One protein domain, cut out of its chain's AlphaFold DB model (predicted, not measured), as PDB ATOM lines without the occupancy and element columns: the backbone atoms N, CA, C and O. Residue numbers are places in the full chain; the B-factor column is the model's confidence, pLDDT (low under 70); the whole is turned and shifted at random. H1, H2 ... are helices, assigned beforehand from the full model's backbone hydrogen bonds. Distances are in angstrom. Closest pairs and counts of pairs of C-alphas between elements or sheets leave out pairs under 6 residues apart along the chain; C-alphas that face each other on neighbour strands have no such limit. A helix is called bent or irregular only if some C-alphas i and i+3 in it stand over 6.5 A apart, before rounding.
ATOM      1  N   THR A   2       0.487  -7.171   7.903       58.66
ATOM      2  CA  THR A   2       0.900  -5.943   8.629       58.66
ATOM      3  C   THR A   2       0.456  -4.624   7.977       58.66
ATOM      4  O   THR A   2      -0.270  -3.837   8.579       58.66
ATOM      5  N   ALA A   3       0.843  -4.386   6.717       63.59
ATOM      6  CA  ALA A   3       0.543  -3.139   6.004       63.59
ATOM      7  C   ALA A   3      -0.961  -2.945   5.743       63.59
ATOM      8  O   ALA A   3      -1.463  -1.826   5.802       63.59
ATOM      9  N   ALA A   4      -1.697  -4.037   5.515       67.06
ATOM     10  CA  ALA A   4      -3.142  -3.985   5.317       67.06
ATOM     11  C   ALA A   4      -3.869  -3.626   6.620       67.06
ATOM     12  O   ALA A   4      -4.767  -2.795   6.593       67.06
ATOM     13  N   ALA A   5      -3.452  -4.177   7.767       66.25
ATOM     14  CA  ALA A   5      -4.026  -3.829   9.069       66.25
ATOM     15  C   ALA A   5      -3.754  -2.362   9.454       66.25
ATOM     16  O   ALA A   5      -4.654  -1.682   9.947       66.25
ATOM     17  N   LEU A   6      -2.550  -1.852   9.160       70.44
ATOM     18  CA  LEU A   6      -2.159  -0.460   9.424       70.44
ATOM     19  C   LEU A   6      -2.942   0.573   8.599       70.44
ATOM     20  O   LEU A   6      -3.086   1.705   9.046       70.44
ATOM     21  N   VAL A   7      -3.464   0.196   7.428       76.69
ATOM     22  CA  VAL A   7      -4.285   1.072   6.571       76.69
ATOM     23  C   VAL A   7      -5.784   0.847   6.799       76.69
ATOM     24  O   VAL A   7      -6.566   1.796   6.800       76.69
ATOM     25  N   LEU A   8      -6.206  -0.394   7.050       79.69
ATOM     26  CA  LEU A   8      -7.610  -0.748   7.250       79.69
ATOM     27  C   LEU A   8      -8.171  -0.192   8.567       79.69
ATOM     28  O   LEU A   8      -9.285   0.320   8.584       79.69
ATOM     29  N   LEU A   9      -7.408  -0.250   9.662       80.00
ATOM     30  CA  LEU A   9      -7.837   0.266  10.967       80.00
ATOM     31  C   LEU A   9      -8.139   1.776  10.976       80.00
ATOM     32  O   LEU A   9      -9.219   2.145  11.444       80.00
ATOM     33  N   PRO A  10      -7.273   2.665  10.447       80.44
ATOM     34  CA  PRO A  10      -7.600   4.085  10.370       80.44
ATOM     35  C   PRO A  10      -8.757   4.363   9.404       80.44
ATOM     36  O   PRO A  10      -9.557   5.250   9.683       80.44
ATOM     37  N   LEU A  11      -8.915   3.591   8.321       81.00
ATOM     38  CA  LEU A  11     -10.084   3.704   7.438       81.00
ATOM     39  C   LEU A  11     -11.389   3.328   8.154       81.00
ATOM     40  O   LEU A  11     -12.389   4.024   7.997       81.00
ATOM     41  N   ILE A  12     -11.381   2.268   8.970       81.69
ATOM     42  CA  ILE A  12     -12.533   1.869   9.791       81.69
ATOM     43  C   ILE A  12     -12.855   2.952  10.826       81.69
ATOM     44  O   ILE A  12     -14.018   3.319  10.968       81.69
ATOM     45  N   ARG A  13     -11.841   3.497  11.510       83.88
ATOM     46  CA  ARG A  13     -11.990   4.622  12.449       83.88
ATOM     47  C   ARG A  13     -12.619   5.841  11.777       83.88
ATOM     48  O   ARG A  13     -13.637   6.349  12.241       83.88
ATOM     49  N   LEU A  14     -12.088   6.237  10.619       80.44
ATOM     50  CA  LEU A  14     -12.621   7.345   9.829       80.44
ATOM     51  C   LEU A  14     -14.075   7.072   9.406       80.44
ATOM     52  O   LEU A  14     -14.935   7.942   9.528       80.44
ATOM     53  N   GLY A  15     -14.370   5.846   8.966       79.00
ATOM     54  CA  GLY A  15     -15.715   5.407   8.598       79.00
ATOM     55  C   GLY A  15     -16.705   5.444   9.764       79.00
ATOM     56  O   GLY A  15     -17.824   5.922   9.588       79.00
ATOM     57  N   LEU A  16     -16.303   5.004  10.959       80.38
ATOM     58  CA  LEU A  16     -17.116   5.081  12.178       80.38
ATOM     59  C   LEU A  16     -17.382   6.531  12.587       80.38
ATOM     60  O   LEU A  16     -18.524   6.885  12.887       80.38
ATOM     61  N   PHE A  17     -16.352   7.377  12.547       80.88
ATOM     62  CA  PHE A  17     -16.451   8.791  12.891       80.88
ATOM     63  C   PHE A  17     -17.398   9.543  11.944       80.88
ATOM     64  O   PHE A  17     -18.343  10.208  12.380       80.88
ATOM     65  N   PHE A  18     -17.207   9.394  10.630       78.56
ATOM     66  CA  PHE A  18     -18.093  10.004   9.638       78.56
ATOM     67  C   PHE A  18     -19.489   9.384   9.665       78.56
ATOM     68  O   PHE A  18     -20.472  10.115   9.569       78.56
ATOM     69  N   GLY A  19     -19.599   8.070   9.861       75.00
ATOM     70  CA  GLY A  19     -20.878   7.378   9.996       75.00
ATOM     71  C   GLY A  19     -21.702   7.934  11.155       75.00
ATOM     72  O   GLY A  19     -22.854   8.321  10.956       75.00
ATOM     73  N   CYS A  20     -21.099   8.083  12.336       74.06
ATOM     74  CA  CYS A  20     -21.748   8.691  13.496       74.06
ATOM     75  C   CYS A  20     -22.166  10.142  13.225       74.06
ATOM     76  O   CYS A  20     -23.299  10.533  13.516       74.06
ATOM     77  N   ARG A  21     -21.285  10.940  12.607       76.62
ATOM     78  CA  ARG A  21     -21.591  12.338  12.277       76.62
ATOM     79  C   ARG A  21     -22.696  12.511  11.241       76.62
ATOM     80  O   ARG A  21     -23.450  13.475  11.332       76.62
ATOM     81  N   LEU A  22     -22.774  11.626  10.253       73.06
ATOM     82  CA  LEU A  22     -23.707  11.746   9.133       73.06
ATOM     83  C   LEU A  22     -25.060  11.091   9.408       73.06
ATOM     84  O   LEU A  22     -26.056  11.511   8.828       73.06
ATOM     85  N   THR A  23     -25.117  10.080  10.278       70.75
ATOM     86  CA  THR A  23     -26.352   9.312  10.517       70.75
ATOM     87  C   THR A  23     -26.916   9.518  11.916       70.75
ATOM     88  O   THR A  23     -28.108   9.778  12.068       70.75
ATOM     89  N   LEU A  24     -26.064   9.463  12.940       68.88
ATOM     90  CA  LEU A  24     -26.490   9.436  14.335       68.88
ATOM     91  C   LEU A  24     -26.766  10.854  14.846       68.88
ATOM     92  O   LEU A  24     -27.817  11.093  15.430       68.88
ATOM     93  N   LEU A  25     -25.891  11.822  14.543       72.06
ATOM     94  CA  LEU A  25     -26.094  13.221  14.943       72.06
ATOM     95  C   LEU A  25     -27.363  13.857  14.352       72.06
ATOM     96  O   LEU A  25     -28.097  14.465  15.127       72.06
ATOM     97  N   PRO A  26     -27.674  13.754  13.044       72.12
ATOM     98  CA  PRO A  26     -28.875  14.389  12.499       72.12
ATOM     99  C   PRO A  26     -30.160  13.796  13.073       72.12
ATOM    100  O   PRO A  26     -31.108  14.535  13.328       72.12
ATOM    101  N   TRP A  27     -30.171  12.485  13.330       68.81
ATOM    102  CA  TRP A  27     -31.288  11.819  13.990       68.81
ATOM    103  C   TRP A  27     -31.474  12.338  15.421       68.81
ATOM    104  O   TRP A  27     -32.575  12.717  15.808       68.81
ATOM    105  N   LEU A  28     -30.380  12.463  16.175       66.06
ATOM    106  CA  LEU A  28     -30.418  12.887  17.572       66.06
ATOM    107  C   LEU A  28     -30.732  14.373  17.764       66.06
ATOM    108  O   LEU A  28     -31.488  14.736  18.661       66.06
ATOM    109  N   PHE A  29     -30.173  15.238  16.915       67.38
ATOM    110  CA  PHE A  29     -30.539  16.654  16.875       67.38
ATOM    111  C   PHE A  29     -31.981  16.842  16.405       67.38
ATOM    112  O   PHE A  29     -32.641  17.762  16.880       67.38
ATOM    113  N   GLY A  30     -32.466  15.983  15.504       64.69
ATOM    114  CA  GLY A  30     -33.871  15.922  15.118       64.69
ATOM    115  C   GLY A  30     -34.751  15.642  16.331       64.69
ATOM    116  O   GLY A  30     -35.537  16.501  16.713       64.69
ATOM    117  N   GLU A  31     -34.560  14.498  16.985       64.12
ATOM    118  CA  GLU A  31     -35.332  14.080  18.166       64.12
ATOM    119  C   GLU A  31     -35.252  15.087  19.319       64.12
ATOM    120  O   GLU A  31     -36.277  15.477  19.868       64.12
ATOM    121  N   ALA A  32     -34.060  15.587  19.659       60.66
ATOM    122  CA  ALA A  32     -33.907  16.553  20.747       60.66
ATOM    123  C   ALA A  32     -34.548  17.915  20.423       60.66
ATOM    124  O   ALA A  32     -35.053  18.592  21.317       60.66
ATOM    125  N   LYS A  33     -34.554  18.325  19.148       60.75
ATOM    126  CA  LYS A  33     -35.239  19.545  18.706       60.75
ATOM    127  C   LYS A  33     -36.750  19.346  18.679       60.75
ATOM    128  O   LYS A  33     -37.462  20.250  19.095       60.75
ATOM    129  N   HIS A  34     -37.233  18.189  18.234       55.53
ATOM    130  CA  HIS A  34     -38.650  17.838  18.291       55.53
ATOM    131  C   HIS A  34     -39.141  17.774  19.738       55.53
ATOM    132  O   HIS A  34     -40.138  18.402  20.044       55.53
ATOM    133  N   ALA A  35     -38.382  17.161  20.649       53.22
ATOM    134  CA  ALA A  35     -38.693  17.114  22.076       53.22
ATOM    135  C   ALA A  35     -38.701  18.497  22.751       53.22
ATOM    136  O   ALA A  35     -39.556  18.771  23.585       53.22
ATOM    137  N   ALA A  36     -37.765  19.381  22.388       53.00
ATOM    138  CA  ALA A  36     -37.750  20.751  22.902       53.00
ATOM    139  C   ALA A  36     -38.925  21.591  22.360       53.00
ATOM    140  O   ALA A  36     -39.431  22.468  23.061       53.00
ATOM    141  N   LEU A  37     -39.354  21.332  21.119       46.78
ATOM    142  CA  LEU A  37     -40.481  22.009  20.470       46.78
ATOM    143  C   LEU A  37     -41.845  21.465  20.914       46.78
ATOM    144  O   LEU A  37     -42.785  22.245  20.985       46.78
ATOM    145  N   ASP A  38     -41.929  20.176  21.248       40.19
ATOM    146  CA  ASP A  38     -43.144  19.467  21.675       40.19
ATOM    147  C   ASP A  38     -43.645  19.895  23.053       40.19
ATOM    148  O   ASP A  38     -44.620  19.315  23.506       40.19
ATOM    149  N   SER A  39     -43.007  20.868  23.719       39.44
ATOM    150  CA  SER A  39     -43.417  21.404  25.021       39.44
ATOM    151  C   SER A  39     -44.896  21.812  24.998       39.44
ATOM    152  O   SER A  39     -45.206  22.931  24.574       39.44
ATOM    153  N   PRO A  81     -20.422  25.346  21.403       74.62
ATOM    154  CA  PRO A  81     -20.717  24.332  22.420       74.62
ATOM    155  C   PRO A  81     -21.474  23.120  21.852       74.62
ATOM    156  O   PRO A  81     -21.288  22.000  22.320       74.62
ATOM    157  N   SER A  82     -22.282  23.319  20.805       76.44
ATOM    158  CA  SER A  82     -22.943  22.235  20.070       76.44
ATOM    159  C   SER A  82     -21.974  21.408  19.220       76.44
ATOM    160  O   SER A  82     -22.096  20.186  19.182       76.44
ATOM    161  N   ALA A  83     -20.986  22.033  18.570       81.31
ATOM    162  CA  ALA A  83     -19.962  21.319  17.812       81.31
ATOM    163  C   ALA A  83     -19.026  20.519  18.729       81.31
ATOM    164  O   ALA A  83     -18.623  19.415  18.369       81.31
ATOM    165  N   PHE A  84     -18.713  21.049  19.915       84.19
ATOM    166  CA  PHE A  84     -17.883  20.361  20.904       84.19
ATOM    167  C   PHE A  84     -18.593  19.129  21.479       84.19
ATOM    168  O   PHE A  84     -18.022  18.040  21.468       84.19
ATOM    169  N   ALA A  85     -19.866  19.266  21.870       84.25
ATOM    170  CA  ALA A  85     -20.698  18.137  22.294       84.25
ATOM    171  C   ALA A  85     -20.803  17.058  21.200       84.25
ATOM    172  O   ALA A  85     -20.645  15.869  21.471       84.25
ATOM    173  N   ALA A  86     -21.002  17.472  19.945       83.88
ATOM    174  CA  ALA A  86     -21.057  16.565  18.803       83.88
ATOM    175  C   ALA A  86     -19.721  15.850  18.527       83.88
ATOM    176  O   ALA A  86     -19.725  14.692  18.111       83.88
ATOM    177  N   LEU A  87     -18.579  16.517  18.740       87.12
ATOM    178  CA  LEU A  87     -17.263  15.884  18.627       87.12
ATOM    179  C   LEU A  87     -17.043  14.842  19.717       87.12
ATOM    180  O   LEU A  87     -16.636  13.734  19.390       87.12
ATOM    181  N   LEU A  88     -17.332  15.176  20.977       88.62
ATOM    182  CA  LEU A  88     -17.168  14.239  22.090       88.62
ATOM    183  C   LEU A  88     -18.064  13.008  21.934       88.62
ATOM    184  O   LEU A  88     -17.588  11.900  22.160       88.62
ATOM    185  N   LEU A  89     -19.307  13.186  21.471       86.00
ATOM    186  CA  LEU A  89     -20.205  12.074  21.151       86.00
ATOM    187  C   LEU A  89     -19.670  11.197  20.012       86.00
ATOM    188  O   LEU A  89     -19.718   9.974  20.089       86.00
ATOM    189  N   SER A  90     -19.156  11.809  18.946       87.38
ATOM    190  CA  SER A  90     -18.601  11.056  17.819       87.38
ATOM    191  C   SER A  90     -17.337  10.291  18.211       87.38
ATOM    192  O   SER A  90     -17.149   9.160  17.773       87.38
ATOM    193  N   LEU A  91     -16.482  10.902  19.033       88.94
ATOM    194  CA  LEU A  91     -15.228  10.313  19.487       88.94
ATOM    195  C   LEU A  91     -15.471   9.183  20.499       88.94
ATOM    196  O   LEU A  91     -14.827   8.142  20.418       88.94
ATOM    197  N   SER A  92     -16.436   9.346  21.410       88.94
ATOM    198  CA  SER A  92     -16.831   8.282  22.341       88.94
ATOM    199  C   SER A  92     -17.468   7.097  21.618       88.94
ATOM    200  O   SER A  92     -17.181   5.946  21.948       88.94
ATOM    201  N   PHE A  93     -18.277   7.359  20.586       84.56
ATOM    202  CA  PHE A  93     -18.842   6.314  19.738       84.56
ATOM    203  C   PHE A  93     -17.766   5.560  18.960       84.56
ATOM    204  O   PHE A  93     -17.782   4.332  18.937       84.56
ATOM    205  N   GLU A  94     -16.834   6.282  18.337       88.88
ATOM    206  CA  GLU A  94     -15.731   5.693  17.580       88.88
ATOM    207  C   GLU A  94     -14.875   4.785  18.465       88.88
ATOM    208  O   GLU A  94     -14.708   3.606  18.145       88.88
ATOM    209  N   GLU A  95     -14.379   5.306  19.591       88.38
ATOM    210  CA  GLU A  95     -13.498   4.555  20.488       88.38
ATOM    211  C   GLU A  95     -14.237   3.385  21.166       88.38
ATOM    212  O   GLU A  95     -13.651   2.330  21.402       88.38
ATOM    213  N   GLY A  96     -15.545   3.508  21.411       86.81
ATOM    214  CA  GLY A  96     -16.365   2.395  21.886       86.81
ATOM    215  C   GLY A  96     -16.573   1.311  20.822       86.81
ATOM    216  O   GLY A  96     -16.387   0.126  21.094       86.81
ATOM    217  N   ALA A  97     -16.936   1.695  19.596       83.12
ATOM    218  CA  ALA A  97     -17.231   0.766  18.507       83.12
ATOM    219  C   ALA A  97     -15.980   0.040  17.988       83.12
ATOM    220  O   ALA A  97     -16.047  -1.152  17.680       83.12
ATOM    221  N   ILE A  98     -14.832   0.724  17.925       86.12
ATOM    222  CA  ILE A  98     -13.582   0.119  17.455       86.12
ATOM    223  C   ILE A  98     -13.128  -1.014  18.379       86.12
ATOM    224  O   ILE A  98     -12.651  -2.021  17.871       86.12
ATOM    225  N   LEU A  99     -13.352  -0.934  19.698       86.00
ATOM    226  CA  LEU A  99     -13.038  -2.032  20.622       86.00
ATOM    227  C   LEU A  99     -13.792  -3.315  20.248       86.00
ATOM    228  O   LEU A  99     -13.193  -4.386  20.162       86.00
ATOM    229  N   PHE A 100     -15.081  -3.215  19.924       80.88
ATOM    230  CA  PHE A 100     -15.850  -4.368  19.453       80.88
ATOM    231  C   PHE A 100     -15.355  -4.894  18.103       80.88
ATOM    232  O   PHE A 100     -15.248  -6.105  17.913       80.88
ATOM    233  N   ILE A 101     -15.018  -4.003  17.167       81.62
ATOM    234  CA  ILE A 101     -14.478  -4.402  15.862       81.62
ATOM    235  C   ILE A 101     -13.111  -5.073  16.013       81.62
ATOM    236  O   ILE A 101     -12.855  -6.053  15.325       81.62
ATOM    237  N   LEU A 102     -12.253  -4.615  16.926       82.00
ATOM    238  CA  LEU A 102     -10.961  -5.247  17.208       82.00
ATOM    239  C   LEU A 102     -11.146  -6.683  17.718       82.00
ATOM    240  O   LEU A 102     -10.441  -7.578  17.258       82.00
ATOM    241  N   VAL A 103     -12.141  -6.936  18.577       77.31
ATOM    242  CA  VAL A 103     -12.496  -8.303  19.006       77.31
ATOM    243  C   VAL A 103     -12.953  -9.160  17.817       77.31
ATOM    244  O   VAL A 103     -12.547 -10.315  17.694       77.31
ATOM    245  N   LEU A 104     -13.747  -8.602  16.895       74.69
ATOM    246  CA  LEU A 104     -14.187  -9.312  15.685       74.69
ATOM    247  C   LEU A 104     -13.036  -9.570  14.697       74.69
ATOM    248  O   LEU A 104     -12.950 -10.653  14.121       74.69
ATOM    249  N   LEU A 105     -12.135  -8.605  14.509       75.00
ATOM    250  CA  LEU A 105     -10.954  -8.744  13.653       75.00
ATOM    251  C   LEU A 105      -9.984  -9.793  14.208       75.00
ATOM    252  O   LEU A 105      -9.414 -10.564  13.436       75.00
ATOM    253  N   GLN A 106      -9.857  -9.892  15.533       73.56
ATOM    254  CA  GLN A 106      -9.089 -10.955  16.178       73.56
ATOM    255  C   GLN A 106      -9.691 -12.336  15.881       73.56
ATOM    256  O   GLN A 106      -8.964 -13.273  15.550       73.56
ATOM    257  N   ALA A 107     -11.023 -12.464  15.909       66.31
ATOM    258  CA  ALA A 107     -11.715 -13.710  15.559       66.31
ATOM    259  C   ALA A 107     -11.513 -14.121  14.081       66.31
ATOM    260  O   ALA A 107     -11.537 -15.313  13.745       66.31
ATOM    261  N   MET A 108     -11.258 -13.138  13.213       69.12
ATOM    262  CA  MET A 108     -10.889 -13.307  11.803       69.12
ATOM    263  C   MET A 108      -9.388 -13.590  11.596       69.12
ATOM    264  O   MET A 108      -8.921 -13.594  10.458       69.12
ATOM    265  N   SER A 109      -8.632 -13.874  12.669       66.69
ATOM    266  CA  SER A 109      -7.202 -14.229  12.644       66.69
ATOM    267  C   SER A 109      -6.287 -13.158  12.025       66.69
ATOM    268  O   SER A 109      -5.307 -13.474  11.352       66.69
ATOM    269  N   PHE A 110      -6.596 -11.878  12.255       69.56
ATOM    270  CA  PHE A 110      -5.674 -10.778  11.953       69.56
ATOM    271  C   PHE A 110      -4.472 -10.757  12.912       69.56
ATOM    272  O   PHE A 110      -4.467 -11.381  13.970       69.56
ATOM    273  N   GLU A 111      -3.425 -10.036  12.521       74.25
ATOM    274  CA  GLU A 111      -2.163  -9.982  13.256       74.25
ATOM    275  C   GLU A 111      -2.298  -9.336  14.643       74.25
ATOM    276  O   GLU A 111      -2.765  -8.204  14.787       74.25
ATOM    277  N   VAL A 112      -1.819 -10.054  15.662       71.06
ATOM    278  CA  VAL A 112      -2.079  -9.760  17.078       71.06
ATOM    279  C   VAL A 112      -1.378  -8.483  17.557       71.06
ATOM    280  O   VAL A 112      -1.968  -7.708  18.305       71.06
ATOM    281  N   SER A 113      -0.154  -8.202  17.099       76.31
ATOM    282  CA  SER A 113       0.650  -7.077  17.607       76.31
ATOM    283  C   SER A 113       0.014  -5.710  17.333       76.31
ATOM    284  O   SER A 113      -0.128  -4.897  18.245       76.31
ATOM    285  N   ALA A 114      -0.433  -5.460  16.096       76.56
ATOM    286  CA  ALA A 114      -1.093  -4.202  15.738       76.56
ATOM    287  C   ALA A 114      -2.457  -4.050  16.436       76.56
ATOM    288  O   ALA A 114      -2.848  -2.939  16.807       76.56
ATOM    289  N   LEU A 115      -3.162  -5.165  16.645       78.06
ATOM    290  CA  LEU A 115      -4.463  -5.203  17.307       78.06
ATOM    291  C   LEU A 115      -4.349  -4.906  18.804       78.06
ATOM    292  O   LEU A 115      -5.108  -4.084  19.306       78.06
ATOM    293  N   VAL A 116      -3.362  -5.485  19.496       79.88
ATOM    294  CA  VAL A 116      -3.085  -5.229  20.921       79.88
ATOM    295  C   VAL A 116      -2.708  -3.768  21.155       79.88
ATOM    296  O   VAL A 116      -3.180  -3.152  22.110       79.88
ATOM    297  N   THR A 117      -1.890  -3.177  20.281       81.62
ATOM    298  CA  THR A 117      -1.537  -1.757  20.399       81.62
ATOM    299  C   THR A 117      -2.771  -0.871  20.236       81.62
ATOM    300  O   THR A 117      -3.044  -0.055  21.114       81.62
ATOM    301  N   ASN A 118      -3.555  -1.056  19.167       84.25
ATOM    302  CA  ASN A 118      -4.779  -0.275  18.943       84.25
ATOM    303  C   ASN A 118      -5.809  -0.480  20.058       84.25
ATOM    304  O   ASN A 118      -6.434   0.481  20.493       84.25
ATOM    305  N   TRP A 119      -5.933  -1.705  20.565       85.25
ATOM    306  CA  TRP A 119      -6.783  -2.037  21.699       85.25
ATOM    307  C   TRP A 119      -6.419  -1.232  22.943       85.25
ATOM    308  O   TRP A 119      -7.291  -0.612  23.539       85.25
ATOM    309  N   ARG A 120      -5.133  -1.174  23.313       84.62
ATOM    310  CA  ARG A 120      -4.677  -0.418  24.489       84.62
ATOM    311  C   ARG A 120      -4.939   1.081  24.348       84.62
ATOM    312  O   ARG A 120      -5.401   1.700  25.303       84.62
ATOM    313  N   TRP A 121      -4.677   1.648  23.169       87.19
ATOM    314  CA  TRP A 121      -4.952   3.062  22.889       87.19
ATOM    315  C   TRP A 121      -6.446   3.375  22.939       87.19
ATOM    316  O   TRP A 121      -6.833   4.338  23.597       87.19
ATOM    317  N   SER A 122      -7.284   2.543  22.320       88.38
ATOM    318  CA  SER A 122      -8.737   2.719  22.349       88.38
ATOM    319  C   SER A 122      -9.330   2.516  23.732       88.38
ATOM    320  O   SER A 122     -10.178   3.293  24.154       88.38
ATOM    321  N   LEU A 123      -8.857   1.519  24.480       86.44
ATOM    322  CA  LEU A 123      -9.323   1.256  25.838       86.44
ATOM    323  C   LEU A 123      -8.994   2.437  26.757       86.44
ATOM    324  O   LEU A 123      -9.859   2.909  27.492       86.44
ATOM    325  N   PHE A 124      -7.769   2.962  26.664       88.50
ATOM    326  CA  PHE A 124      -7.384   4.184  27.366       88.50
ATOM    327  C   PHE A 124      -8.229   5.384  26.918       88.50
ATOM    328  O   PHE A 124      -8.705   6.142  27.759       88.50
ATOM    329  N   GLY A 125      -8.458   5.529  25.609       88.31
ATOM    330  CA  GLY A 125      -9.274   6.588  25.019       88.31
ATOM    331  C   GLY A 125     -10.712   6.596  25.538       88.31
ATOM    332  O   GLY A 125     -11.164   7.624  26.036       88.31
ATOM    333  N   VAL A 126     -11.413   5.456  25.504       89.56
ATOM    334  CA  VAL A 126     -12.788   5.325  26.027       89.56
ATOM    335  C   VAL A 126     -12.851   5.657  27.513       89.56
ATOM    336  O   VAL A 126     -13.726   6.412  27.933       89.56
ATOM    337  N   VAL A 127     -11.917   5.132  28.314       88.25
ATOM    338  CA  VAL A 127     -11.878   5.397  29.759       88.25
ATOM    339  C   VAL A 127     -11.603   6.872  30.038       88.25
ATOM    340  O   VAL A 127     -12.294   7.472  30.855       88.25
ATOM    341  N   ALA A 128     -10.649   7.488  29.338       89.00
ATOM    342  CA  ALA A 128     -10.362   8.910  29.485       89.00
ATOM    343  C   ALA A 128     -11.551   9.780  29.045       89.00
ATOM    344  O   ALA A 128     -11.837  10.797  29.679       89.00
ATOM    345  N   LEU A 129     -12.268   9.388  27.987       89.69
ATOM    346  CA  LEU A 129     -13.467  10.090  27.529       89.69
ATOM    347  C   LEU A 129     -14.592  10.017  28.559       89.69
ATOM    348  O   LEU A 129     -15.124  11.064  28.917       89.69
ATOM    349  N   ALA A 130     -14.902   8.817  29.057       88.56
ATOM    350  CA  ALA A 130     -15.948   8.597  30.053       88.56
ATOM    351  C   ALA A 130     -15.617   9.234  31.411       88.56
ATOM    352  O   ALA A 130     -16.484   9.792  32.060       88.56
ATOM    353  N   VAL A 131     -14.361   9.164  31.865       88.50
ATOM    354  CA  VAL A 131     -14.008   9.607  33.224       88.50
ATOM    355  C   VAL A 131     -13.564  11.070  33.273       88.50
ATOM    356  O   VAL A 131     -13.783  11.751  34.266       88.50
ATOM    357  N   CYS A 132     -12.941  11.596  32.220       88.56
ATOM    358  CA  CYS A 132     -12.365  12.940  32.260       88.56
ATOM    359  C   CYS A 132     -13.049  13.893  31.281       88.56
ATOM    360  O   CYS A 132     -13.601  14.906  31.704       88.56
ATOM    361  N   PHE A 133     -13.011  13.607  29.978       88.75
ATOM    362  CA  PHE A 133     -13.361  14.611  28.966       88.75
ATOM    363  C   PHE A 133     -14.857  14.938  28.903       88.75
ATOM    364  O   PHE A 133     -15.206  16.113  28.776       88.75
ATOM    365  N   ILE A 134     -15.742  13.941  28.990       88.50
ATOM    366  CA  ILE A 134     -17.191  14.172  28.911       88.50
ATOM    367  C   ILE A 134     -17.724  14.830  30.201       88.50
ATOM    368  O   ILE A 134     -18.392  15.863  30.076       88.50
ATOM    369  N   PRO A 135     -17.382  14.369  31.427       88.94
ATOM    370  CA  PRO A 135     -17.784  15.052  32.661       88.94
ATOM    371  C   PRO A 135     -17.254  16.489  32.759       88.94
ATOM    372  O   PRO A 135     -17.975  17.386  33.200       88.94
ATOM    373  N   LEU A 136     -16.023  16.735  32.293       87.56
ATOM    374  CA  LEU A 136     -15.442  18.079  32.200       87.56
ATOM    375  C   LEU A 136     -16.178  18.947  31.168       87.56
ATOM    376  O   LEU A 136     -16.412  20.133  31.388       87.56
ATOM    377  N   GLY A 137     -16.600  18.364  30.047       85.38
ATOM    378  CA  GLY A 137     -17.464  19.037  29.082       85.38
ATOM    379  C   GLY A 137     -18.813  19.447  29.685       85.38
ATOM    380  O   GLY A 137     -19.263  20.578  29.482       85.38
ATOM    381  N   LEU A 138     -19.436  18.552  30.462       85.31
ATOM    382  CA  LEU A 138     -20.688  18.812  31.179       85.31
ATOM    383  C   LEU A 138     -20.538  19.940  32.204       85.31
ATOM    384  O   LEU A 138     -21.380  20.836  32.254       85.31
ATOM    385  N   SER A 139     -19.471  19.916  33.008       85.00
ATOM    386  CA  SER A 139     -19.233  20.919  34.049       85.00
ATOM    387  C   SER A 139     -18.992  22.314  33.469       85.00
ATOM    388  O   SER A 139     -19.497  23.313  33.995       85.00
ATOM    389  N   ILE A 140     -18.278  22.387  32.344       83.56
ATOM    390  CA  ILE A 140     -18.074  23.621  31.589       83.56
ATOM    391  C   ILE A 140     -19.410  24.144  31.051       83.56
ATOM    392  O   ILE A 140     -19.731  25.316  31.265       83.56
ATOM    393  N   LEU A 141     -20.225  23.294  30.411       78.94
ATOM    394  CA  LEU A 141     -21.536  23.702  29.893       78.94
ATOM    395  C   LEU A 141     -22.468  24.203  31.000       78.94
ATOM    396  O   LEU A 141     -23.104  25.243  30.833       78.94
ATOM    397  N   LEU A 142     -22.504  23.498  32.132       77.50
ATOM    398  CA  LEU A 142     -23.311  23.858  33.295       77.50
ATOM    399  C   LEU A 142     -22.921  25.243  33.833       77.50
ATOM    400  O   LEU A 142     -23.773  26.080  34.131       77.50
ATOM    401  N   THR A 143     -21.618  25.523  33.882       77.94
ATOM    402  CA  THR A 143     -21.095  26.823  34.324       77.94
ATOM    403  C   THR A 143     -21.472  27.944  33.351       77.94
ATOM    404  O   THR A 143     -21.826  29.041  33.786       77.94
ATOM    405  N   TYR A 144     -21.461  27.678  32.039       73.25
ATOM    406  CA  TYR A 144     -21.901  28.643  31.026       73.25
ATOM    407  C   TYR A 144     -23.405  28.927  31.067       73.25
ATOM    408  O   TYR A 144     -23.806  30.044  30.748       73.25
ATOM    409  N   THR A 145     -24.233  27.957  31.464       69.81
ATOM    410  CA  THR A 145     -25.682  28.165  31.609       69.81
ATOM    411  C   THR A 145     -26.062  28.922  32.881       69.81
ATOM    412  O   THR A 145     -27.040  29.660  32.867       69.81
ATOM    413  N   LEU A 146     -25.298  28.766  33.968       68.81
ATOM    414  CA  LEU A 146     -25.637  29.334  35.279       68.81
ATOM    415  C   LEU A 146     -25.069  30.744  35.520       68.81
ATOM    416  O   LEU A 146     -25.606  31.470  36.355       68.81
ATOM    417  N   LEU A 147     -23.997  31.157  34.827       67.25
ATOM    418  CA  LEU A 147     -23.369  32.474  35.020       67.25
ATOM    419  C   LEU A 147     -23.637  33.434  33.838       67.25
ATOM    420  O   LEU A 147     -23.101  33.219  32.745       67.25
ATOM    421  N   PRO A 148     -24.370  34.547  34.051       58.59
ATOM    422  CA  PRO A 148     -24.576  35.595  33.048       58.59
ATOM    423  C   PRO A 148     -23.272  36.215  32.499       58.59
ATOM    424  O   PRO A 148     -22.204  36.178  33.119       58.59
ATOM    425  N   HIS A 149     -23.354  36.799  31.298       57.62
ATOM    426  CA  HIS A 149     -22.242  37.361  30.516       57.62
ATOM    427  C   HIS A 149     -21.598  38.616  31.157       57.62
ATOM    428  O   HIS A 149     -21.766  39.733  30.688       57.62
ATOM    429  N   SER A 150     -20.803  38.438  32.214       49.34
ATOM    430  CA  SER A 150     -20.002  39.520  32.808       49.34
ATOM    431  C   SER A 150     -18.506  39.362  32.482       49.34
ATOM    432  O   SER A 150     -17.837  38.528  33.096       49.34
ATOM    433  N   GLY A 151     -18.009  40.149  31.516       56.66
ATOM    434  CA  GLY A 151     -16.598  40.538  31.308       56.66
ATOM    435  C   GLY A 151     -15.579  39.487  30.818       56.66
ATOM    436  O   GLY A 151     -15.526  38.358  31.300       56.66
ATOM    437  N   ALA A 152     -14.687  39.903  29.906       55.56
ATOM    438  CA  ALA A 152     -13.610  39.086  29.322       55.56
ATOM    439  C   ALA A 152     -12.501  38.667  30.319       55.56
ATOM    440  O   ALA A 152     -11.829  37.662  30.101       55.56
ATOM    441  N   SER A 153     -12.348  39.364  31.454       54.53
ATOM    442  CA  SER A 153     -11.385  39.011  32.516       54.53
ATOM    443  C   SER A 153     -11.844  37.858  33.426       54.53
ATOM    444  O   SER A 153     -11.116  37.446  34.327       54.53
ATOM    445  N   ALA A 154     -13.039  37.300  33.200       62.28
ATOM    446  CA  ALA A 154     -13.625  36.258  34.041       62.28
ATOM    447  C   ALA A 154     -13.375  34.817  33.553       62.28
ATOM    448  O   ALA A 154     -13.807  33.892  34.234       62.28
ATOM    449  N   LEU A 155     -12.704  34.587  32.417       68.81
ATOM    450  CA  LEU A 155     -12.482  33.235  31.872       68.81
ATOM    451  C   LEU A 155     -11.733  32.273  32.817       68.81
ATOM    452  O   LEU A 155     -12.285  31.205  33.081       68.81
ATOM    453  N   PRO A 156     -10.558  32.611  33.394       72.06
ATOM    454  CA  PRO A 156      -9.866  31.690  34.302       72.06
ATOM    455  C   PRO A 156     -10.658  31.458  35.594       72.06
ATOM    456  O   PRO A 156     -10.707  30.342  36.102       72.06
ATOM    457  N   ARG A 157     -11.368  32.484  36.084       75.06
ATOM    458  CA  ARG A 157     -12.256  32.370  37.251       75.06
ATOM    459  C   ARG A 157     -13.446  31.447  36.975       75.06
ATOM    460  O   ARG A 157     -13.813  30.658  37.834       75.06
ATOM    461  N   ARG A 158     -14.036  31.512  35.780       71.38
ATOM    462  CA  ARG A 158     -15.126  30.619  35.355       71.38
ATOM    463  C   ARG A 158     -14.636  29.186  35.172       71.38
ATOM    464  O   ARG A 158     -15.323  28.269  35.604       71.38
ATOM    465  N   LEU A 159     -13.445  28.993  34.603       76.88
ATOM    466  CA  LEU A 159     -12.839  27.668  34.469       76.88
ATOM    467  C   LEU A 159     -12.561  27.049  35.850       76.88
ATOM    468  O   LEU A 159     -12.901  25.894  36.085       76.88
ATOM    469  N   ALA A 160     -12.054  27.847  36.796       80.19
ATOM    470  CA  ALA A 160     -11.870  27.432  38.186       80.19
ATOM    471  C   ALA A 160     -13.197  27.059  38.871       80.19
ATOM    472  O   ALA A 160     -13.265  26.052  39.570       80.19
ATOM    473  N   ILE A 161     -14.274  27.812  38.621       81.31
ATOM    474  CA  ILE A 161     -15.617  27.473  39.119       81.31
ATOM    475  C   ILE A 161     -16.130  26.172  38.479       81.31
ATOM    476  O   ILE A 161     -16.714  25.356  39.181       81.31
ATOM    477  N   SER A 162     -15.864  25.931  37.188       82.38
ATOM    478  CA  SER A 162     -16.261  24.692  36.494       82.38
ATOM    479  C   SER A 162     -15.481  23.450  36.939       82.38
ATOM    480  O   SER A 162     -15.983  22.329  36.840       82.38
ATOM    481  N   LEU A 163     -14.275  23.636  37.488       84.75
ATOM    482  CA  LEU A 163     -13.491  22.553  38.081       84.75
ATOM    483  C   LEU A 163     -14.119  22.035  39.376       84.75
ATOM    484  O   LEU A 163     -13.918  20.878  39.709       84.75
ATOM    485  N   LEU A 164     -14.913  22.837  40.089       84.69
ATOM    486  CA  LEU A 164     -15.540  22.420  41.344       84.69
ATOM    487  C   LEU A 164     -16.547  21.263  41.163       84.69
ATOM    488  O   LEU A 164     -16.367  20.235  41.821       84.69
ATOM    489  N   PRO A 165     -17.554  21.341  40.266       83.31
ATOM    490  CA  PRO A 165     -18.431  20.202  39.990       83.31
ATOM    491  C   PRO A 165     -17.689  19.024  39.340       83.31
ATOM    492  O   PRO A 165     -18.055  17.879  39.589       83.31
ATOM    493  N   PHE A 166     -16.621  19.270  38.573       86.88
ATOM    494  CA  PHE A 166     -15.777  18.196  38.036       86.88
ATOM    495  C   PHE A 166     -15.015  17.449  39.143       86.88
ATOM    496  O   PHE A 166     -15.056  16.224  39.202       86.88
ATOM    497  N   CYS A 167     -14.383  18.169  40.071       84.62
ATOM    498  CA  CYS A 167     -13.722  17.587  41.236       84.62
ATOM    499  C   CYS A 167     -14.717  16.832  42.121       84.62
ATOM    500  O   CYS A 167     -14.400  15.744  42.590       84.62
ATOM    501  N   LEU A 168     -15.929  17.364  42.316       85.88
ATOM    502  CA  LEU A 168     -16.993  16.667  43.041       85.88
ATOM    503  C   LEU A 168     -17.368  15.344  42.361       85.88
ATOM    504  O   LEU A 168     -17.456  14.320  43.033       85.88
ATOM    505  N   TRP A 169     -17.544  15.355  41.038       85.94
ATOM    506  CA  TRP A 169     -17.800  14.148  40.254       85.94
ATOM    507  C   TRP A 169     -16.654  13.135  40.396       85.94
ATOM    508  O   TRP A 169     -16.902  11.960  40.659       85.94
ATOM    509  N   LEU A 170     -15.399  13.593  40.333       83.00
ATOM    510  CA  LEU A 170     -14.218  12.735  40.443       83.00
ATOM    511  C   LEU A 170     -14.105  12.115  41.843       83.00
ATOM    512  O   LEU A 170     -13.808  10.932  41.979       83.00
ATOM    513  N   LEU A 171     -14.405  12.885  42.893       83.38
ATOM    514  CA  LEU A 171     -14.473  12.388  44.268       83.38
ATOM    515  C   LEU A 171     -15.586  11.350  44.444       83.38
ATOM    516  O   LEU A 171     -15.363  10.338  45.108       83.38
ATOM    517  N   LEU A 172     -16.758  11.579  43.844       80.19
ATOM    518  CA  LEU A 172     -17.873  10.632  43.866       80.19
ATOM    519  C   LEU A 172     -17.496   9.325  43.151       80.19
ATOM    520  O   LEU A 172     -17.729   8.245  43.686       80.19
ATOM    521  N   PHE A 173     -16.842   9.429  41.992       81.12
ATOM    522  CA  PHE A 173     -16.349   8.295  41.214       81.12
ATOM    523  C   PHE A 173     -15.276   7.495  41.968       81.12
ATOM    524  O   PHE A 173     -15.326   6.268  42.020       81.12
ATOM    525  N   LEU A 174     -14.326   8.174  42.617       78.62
ATOM    526  CA  LEU A 174     -13.293   7.530  43.436       78.62
ATOM    527  C   LEU A 174     -13.863   6.873  44.701       78.62
ATOM    528  O   LEU A 174     -13.275   5.911  45.198       78.62
ATOM    529  N   LYS A 175     -14.999   7.370  45.208       79.50
ATOM    530  CA  LYS A 175     -15.721   6.777  46.340       79.50
ATOM    531  C   LYS A 175     -16.523   5.526  45.987       79.50
ATOM    532  O   LYS A 175     -16.993   4.864  46.910       79.50
ATOM    533  N   VAL A 176     -16.671   5.182  44.706       74.06
ATOM    534  CA  VAL A 176     -17.305   3.920  44.305       74.06
ATOM    535  C   VAL A 176     -16.450   2.758  44.837       74.06
ATOM    536  O   VAL A 176     -15.256   2.688  44.506       74.06
ATOM    537  N   ALA A 426     -38.616  12.868  27.626       59.03
ATOM    538  CA  ALA A 426     -39.153  13.178  28.951       59.03
ATOM    539  C   ALA A 426     -38.395  14.315  29.669       59.03
ATOM    540  O   ALA A 426     -39.003  15.111  30.377       59.03
ATOM    541  N   ALA A 427     -37.073  14.405  29.489       56.53
ATOM    542  CA  ALA A 427     -36.203  15.356  30.187       56.53
ATOM    543  C   ALA A 427     -35.989  16.692  29.443       56.53
ATOM    544  O   ALA A 427     -35.409  17.616  30.010       56.53
ATOM    545  N   ALA A 428     -36.436  16.827  28.187       59.03
ATOM    546  CA  ALA A 428     -36.241  18.035  27.374       59.03
ATOM    547  C   ALA A 428     -37.009  19.276  27.874       59.03
ATOM    548  O   ALA A 428     -36.768  20.374  27.369       59.03
ATOM    549  N   ALA A 429     -37.881  19.141  28.878       54.94
ATOM    550  CA  ALA A 429     -38.571  20.260  29.509       54.94
ATOM    551  C   ALA A 429     -37.580  21.159  30.283       54.94
ATOM    552  O   ALA A 429     -37.352  20.991  31.478       54.94
ATOM    553  N   GLY A 430     -36.966  22.119  29.583       56.41
ATOM    554  CA  GLY A 430     -36.166  23.202  30.172       56.41
ATOM    555  C   GLY A 430     -34.639  23.055  30.104       56.41
ATOM    556  O   GLY A 430     -33.936  23.915  30.634       56.41
ATOM    557  N   ILE A 431     -34.099  22.022  29.445       67.19
ATOM    558  CA  ILE A 431     -32.649  21.752  29.382       67.19
ATOM    559  C   ILE A 431     -32.084  22.025  27.975       67.19
ATOM    560  O   ILE A 431     -32.704  21.718  26.960       67.19
ATOM    561  N   SER A 432     -30.872  22.592  27.897       73.56
ATOM    562  CA  SER A 432     -30.176  22.866  26.629       73.56
ATOM    563  C   SER A 432     -29.877  21.585  25.835       73.56
ATOM    564  O   SER A 432     -29.317  20.628  26.371       73.56
ATOM    565  N   THR A 433     -30.143  21.593  24.522       75.00
ATOM    566  CA  THR A 433     -29.857  20.475  23.601       75.00
ATOM    567  C   THR A 433     -28.402  19.995  23.676       75.00
ATOM    568  O   THR A 433     -28.138  18.800  23.610       75.00
ATOM    569  N   SER A 434     -27.440  20.904  23.862       79.69
ATOM    570  CA  SER A 434     -26.019  20.538  23.961       79.69
ATOM    571  C   SER A 434     -25.685  19.789  25.256       79.69
ATOM    572  O   SER A 434     -24.815  18.922  25.251       79.69
ATOM    573  N   PHE A 435     -26.382  20.094  26.356       79.25
ATOM    574  CA  PHE A 435     -26.238  19.371  27.623       79.25
ATOM    575  C   PHE A 435     -26.799  17.951  27.501       79.25
ATOM    576  O   PHE A 435     -26.161  16.989  27.915       79.25
ATOM    577  N   LEU A 436     -27.950  17.823  26.843       77.25
ATOM    578  CA  LEU A 436     -28.601  16.549  26.548       77.25
ATOM    579  C   LEU A 436     -27.700  15.628  25.704       77.25
ATOM    580  O   LEU A 436     -27.519  14.459  26.034       77.25
ATOM    581  N   ILE A 437     -27.056  16.168  24.665       80.31
ATOM    582  CA  ILE A 437     -26.127  15.418  23.800       80.31
ATOM    583  C   ILE A 437     -24.845  15.013  24.542       80.31
ATOM    584  O   ILE A 437     -24.354  13.899  24.368       80.31
ATOM    585  N   MET A 438     -24.296  15.892  25.384       84.50
ATOM    586  CA  MET A 438     -23.148  15.560  26.238       84.50
ATOM    587  C   MET A 438     -23.476  14.418  27.205       84.50
ATOM    588  O   MET A 438     -22.709  13.467  27.331       84.50
ATOM    589  N   PHE A 439     -24.646  14.482  27.841       82.50
ATOM    590  CA  PHE A 439     -25.122  13.438  28.742       82.50
ATOM    591  C   PHE A 439     -25.383  12.116  28.006       82.50
ATOM    592  O   PHE A 439     -25.079  11.046  28.531       82.50
ATOM    593  N   LEU A 440     -25.869  12.172  26.761       81.50
ATOM    594  CA  LEU A 440     -25.970  10.983  25.916       81.50
ATOM    595  C   LEU A 440     -24.617  10.312  25.723       81.50
ATOM    596  O   LEU A 440     -24.506   9.098  25.872       81.50
ATOM    597  N   SER A 441     -23.619  11.107  25.339       84.81
ATOM    598  CA  SER A 441     -22.270  10.617  25.075       84.81
ATOM    599  C   SER A 441     -21.718   9.878  26.287       84.81
ATOM    600  O   SER A 441     -21.143   8.803  26.137       84.81
ATOM    601  N   GLU A 442     -21.949  10.424  27.482       86.94
ATOM    602  CA  GLU A 442     -21.529   9.818  28.744       86.94
ATOM    603  C   GLU A 442     -22.156   8.437  28.948       86.94
ATOM    604  O   GLU A 442     -21.452   7.437  29.104       86.94
ATOM    605  N   ILE A 443     -23.488   8.357  28.879       82.31
ATOM    606  CA  ILE A 443     -24.204   7.098  29.103       82.31
ATOM    607  C   ILE A 443     -23.830   6.065  28.043       82.31
ATOM    608  O   ILE A 443     -23.601   4.901  28.368       82.31
ATOM    609  N   MET A 444     -23.748   6.474  26.779       82.44
ATOM    610  CA  MET A 444     -23.386   5.584  25.682       82.44
ATOM    611  C   MET A 444     -21.958   5.040  25.850       82.44
ATOM    612  O   MET A 444     -21.747   3.841  25.674       82.44
ATOM    613  N   SER A 445     -20.996   5.884  26.237       86.25
ATOM    614  CA  SER A 445     -19.602   5.484  26.465       86.25
ATOM    615  C   SER A 445     -19.481   4.457  27.594       86.25
ATOM    616  O   SER A 445     -18.945   3.362  27.397       86.25
ATOM    617  N   ILE A 446     -20.066   4.762  28.759       85.31
ATOM    618  CA  ILE A 446     -20.063   3.859  29.916       85.31
ATOM    619  C   ILE A 446     -20.757   2.536  29.565       85.31
ATOM    620  O   ILE A 446     -20.284   1.463  29.940       85.31
ATOM    621  N   TYR A 447     -21.857   2.594  28.812       79.12
ATOM    622  CA  TYR A 447     -22.585   1.404  28.393       79.12
ATOM    623  C   TYR A 447     -21.772   0.501  27.464       79.12
ATOM    624  O   TYR A 447     -21.743  -0.718  27.661       79.12
ATOM    625  N   LEU A 448     -21.132   1.070  26.437       80.94
ATOM    626  CA  LEU A 448     -20.308   0.307  25.499       80.94
ATOM    627  C   LEU A 448     -19.146  -0.362  26.238       80.94
ATOM    628  O   LEU A 448     -18.889  -1.546  26.021       80.94
ATOM    629  N   LEU A 449     -18.528   0.346  27.185       83.19
ATOM    630  CA  LEU A 449     -17.475  -0.204  28.029       83.19
ATOM    631  C   LEU A 449     -17.982  -1.345  28.929       83.19
ATOM    632  O   LEU A 449     -17.385  -2.419  28.956       83.19
ATOM    633  N   ALA A 450     -19.113  -1.166  29.617       77.94
ATOM    634  CA  ALA A 450     -19.708  -2.212  30.452       77.94
ATOM    635  C   ALA A 450     -20.115  -3.448  29.632       77.94
ATOM    636  O   ALA A 450     -19.906  -4.583  30.058       77.94
ATOM    637  N   THR A 451     -20.641  -3.241  28.424       74.81
ATOM    638  CA  THR A 451     -21.022  -4.323  27.507       74.81
ATOM    639  C   THR A 451     -19.800  -5.087  27.001       74.81
ATOM    640  O   THR A 451     -19.844  -6.311  26.899       74.81
ATOM    641  N   LEU A 452     -18.692  -4.395  26.718       77.44
ATOM    642  CA  LEU A 452     -17.425  -5.025  26.344       77.44
ATOM    643  C   LEU A 452     -16.889  -5.912  27.478       77.44
ATOM    644  O   LEU A 452     -16.462  -7.040  27.238       77.44
ATOM    645  N   ILE A 453     -16.980  -5.434  28.721       74.50
ATOM    646  CA  ILE A 453     -16.586  -6.198  29.911       74.50
ATOM    647  C   ILE A 453     -17.481  -7.436  30.089       74.50
ATOM    648  O   ILE A 453     -16.974  -8.529  30.334       74.50
ATOM    649  N   GLN A 454     -18.797  -7.304  29.900       68.44
ATOM    650  CA  GLN A 454     -19.735  -8.436  29.931       68.44
ATOM    651  C   GLN A 454     -19.505  -9.438  28.789       68.44
ATOM    652  O   GLN A 454     -19.753 -10.631  28.948       68.44
ATOM    653  N   LEU A 455     -19.033  -8.981  27.625       67.12
ATOM    654  CA  LEU A 455     -18.711  -9.872  26.511       67.12
ATOM    655  C   LEU A 455     -17.566 -10.819  26.887       67.12
ATOM    656  O   LEU A 455     -17.656 -12.012  26.596       67.12
ATOM    657  N   ARG A 456     -16.544 -10.326  27.604       64.38
ATOM    658  CA  ARG A 456     -15.453 -11.165  28.122       64.38
ATOM    659  C   ARG A 456     -15.968 -12.281  29.023       64.38
ATOM    660  O   ARG A 456     -15.571 -13.424  28.841       64.38
ATOM    661  N   THR A 457     -16.834 -11.961  29.984       54.91
ATOM    662  CA  THR A 457     -17.311 -12.953  30.962       54.91
ATOM    663  C   THR A 457     -18.203 -14.023  30.331       54.91
ATOM    664  O   THR A 457     -18.398 -15.083  30.918       54.91
ATOM    665  N   SER A 458     -18.720 -13.774  29.123       52.34
ATOM    666  CA  SER A 458     -19.525 -14.732  28.357       52.34
ATOM    667  C   SER A 458     -18.725 -15.669  27.440       52.34
ATOM    668  O   SER A 458     -19.319 -16.571  26.849       52.34
ATOM    669  N   LEU A 459     -17.404 -15.485  27.307       48.50
ATOM    670  CA  LEU A 459     -16.543 -16.343  26.487       48.50
ATOM    671  C   LEU A 459     -15.947 -17.481  27.347       48.50
ATOM    672  O   LEU A 459     -15.298 -17.196  28.351       48.50
ATOM    673  N   PRO A 460     -16.150 -18.764  26.980       39.66
ATOM    674  CA  PRO A 460     -15.593 -19.914  27.695       39.66
ATOM    675  C   PRO A 460     -14.066 -19.832  27.893       39.66
ATOM    676  O   PRO A 460     -13.359 -19.472  26.946       39.66
ATOM    677  N   PRO A 461     -13.525 -20.289  29.043       36.09
ATOM    678  CA  PRO A 461     -12.086 -20.524  29.203       36.09
ATOM    679  C   PRO A 461     -11.561 -21.667  28.310       36.09
ATOM    680  O   PRO A 461     -10.369 -21.738  28.019       36.09
ATOM    681  N   ASN A 462     -12.445 -22.544  27.828       31.38
ATOM    682  CA  ASN A 462     -12.094 -23.873  27.322       31.38
ATOM    683  C   ASN A 462     -11.850 -23.904  25.806       31.38
ATOM    684  O   ASN A 462     -12.412 -24.739  25.099       31.38
TER     685      ASN A 462
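Overview. This is residues 2 to 39, 81 to 176 and 426 to 462 of the 556 residues of an uncharacterized protein of Pseudomicrostroma glucosiphilum (UniProt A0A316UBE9). An elongated bundle of long helices has H2 in its core, with H1, the bent H3 and H5 packed round it; H4 packs outside this group on the arm H3b. Residues 148 to 157 and residues 456 to 462 stick out. The printed part has 171 residues with five named helices, H1 to H5 in chain order, and no named strand: all helix. It is only just loose, close to compact, with a radius of gyration of the C-alphas of 18.8 A and spans of 59 by 37 by 31 A.

Along the chain. H1, residues 2 to 37, begins with C-alpha 2 at (0.900, -5.943, 8.629), is 51.3 A long and has a kink of 28 degrees near residue 25. H2, residues 81 to 107, is 39.7 A long. H3, residues 112 to 146, was assigned as one helix by its hydrogen bonds but is bent, with C-alphas 131 and 134 7.0 A apart; its arms are H3a, residues 112 to 131, 27.9 A, and H3b, residues 134 to 146, 18.5 A. H4, residues 152 to 174, 34.6 A, is irregular, with C-alphas 153 and 156 7.7 A apart. H5, residues 433 to 457, 36.5 A, ends with C-alpha 457 at (-17.311, -12.953, 30.962).

Arrangement. In the bundle of H1, H2, H3a, H3b and H5, H2 touches H5 the same way at a shallow tilt of 14 degrees, closest at C-alphas Leu 89 and Ser 441, 4.7 A. H2 and H3a form a helical hairpin, closest at C-alphas Glu 95 and Ser 122, 5.4 A. H1 touches H2 with residues 12 to 25 alone, at a steep tilt of 44 degrees, opposite ways; the closest C-alphas, of Leu 16 and Glu 94, are 5.6 A apart. H4 touches H3b at a steep tilt of 48 degrees, closest at C-alphas Ile 140 and Ser 162, 5.3 A; H4 is apart from H1, H2 and H5. Every O i to N i+4 pair is within hydrogen-bond range in H3a, H3b and H5, against 28 of 32 in H1, 21 of 23 in H2 and 14 of 19 in H4.

Size, cuts and confidence. The farthest C-alphas, of Gly 151 and Asn 462, are 64.7 A apart. Residues 40 to 80 and 177 to 425 are not printed, with C-alpha gaps of 23.0 A and 28.3 A. The links H2 to H3 and H3 to H4 are tight. Mean pLDDT of the printed part is 75.1; 48 residues are under 70, among them residues 27 to 39, 145 to 155 and 454 to 462.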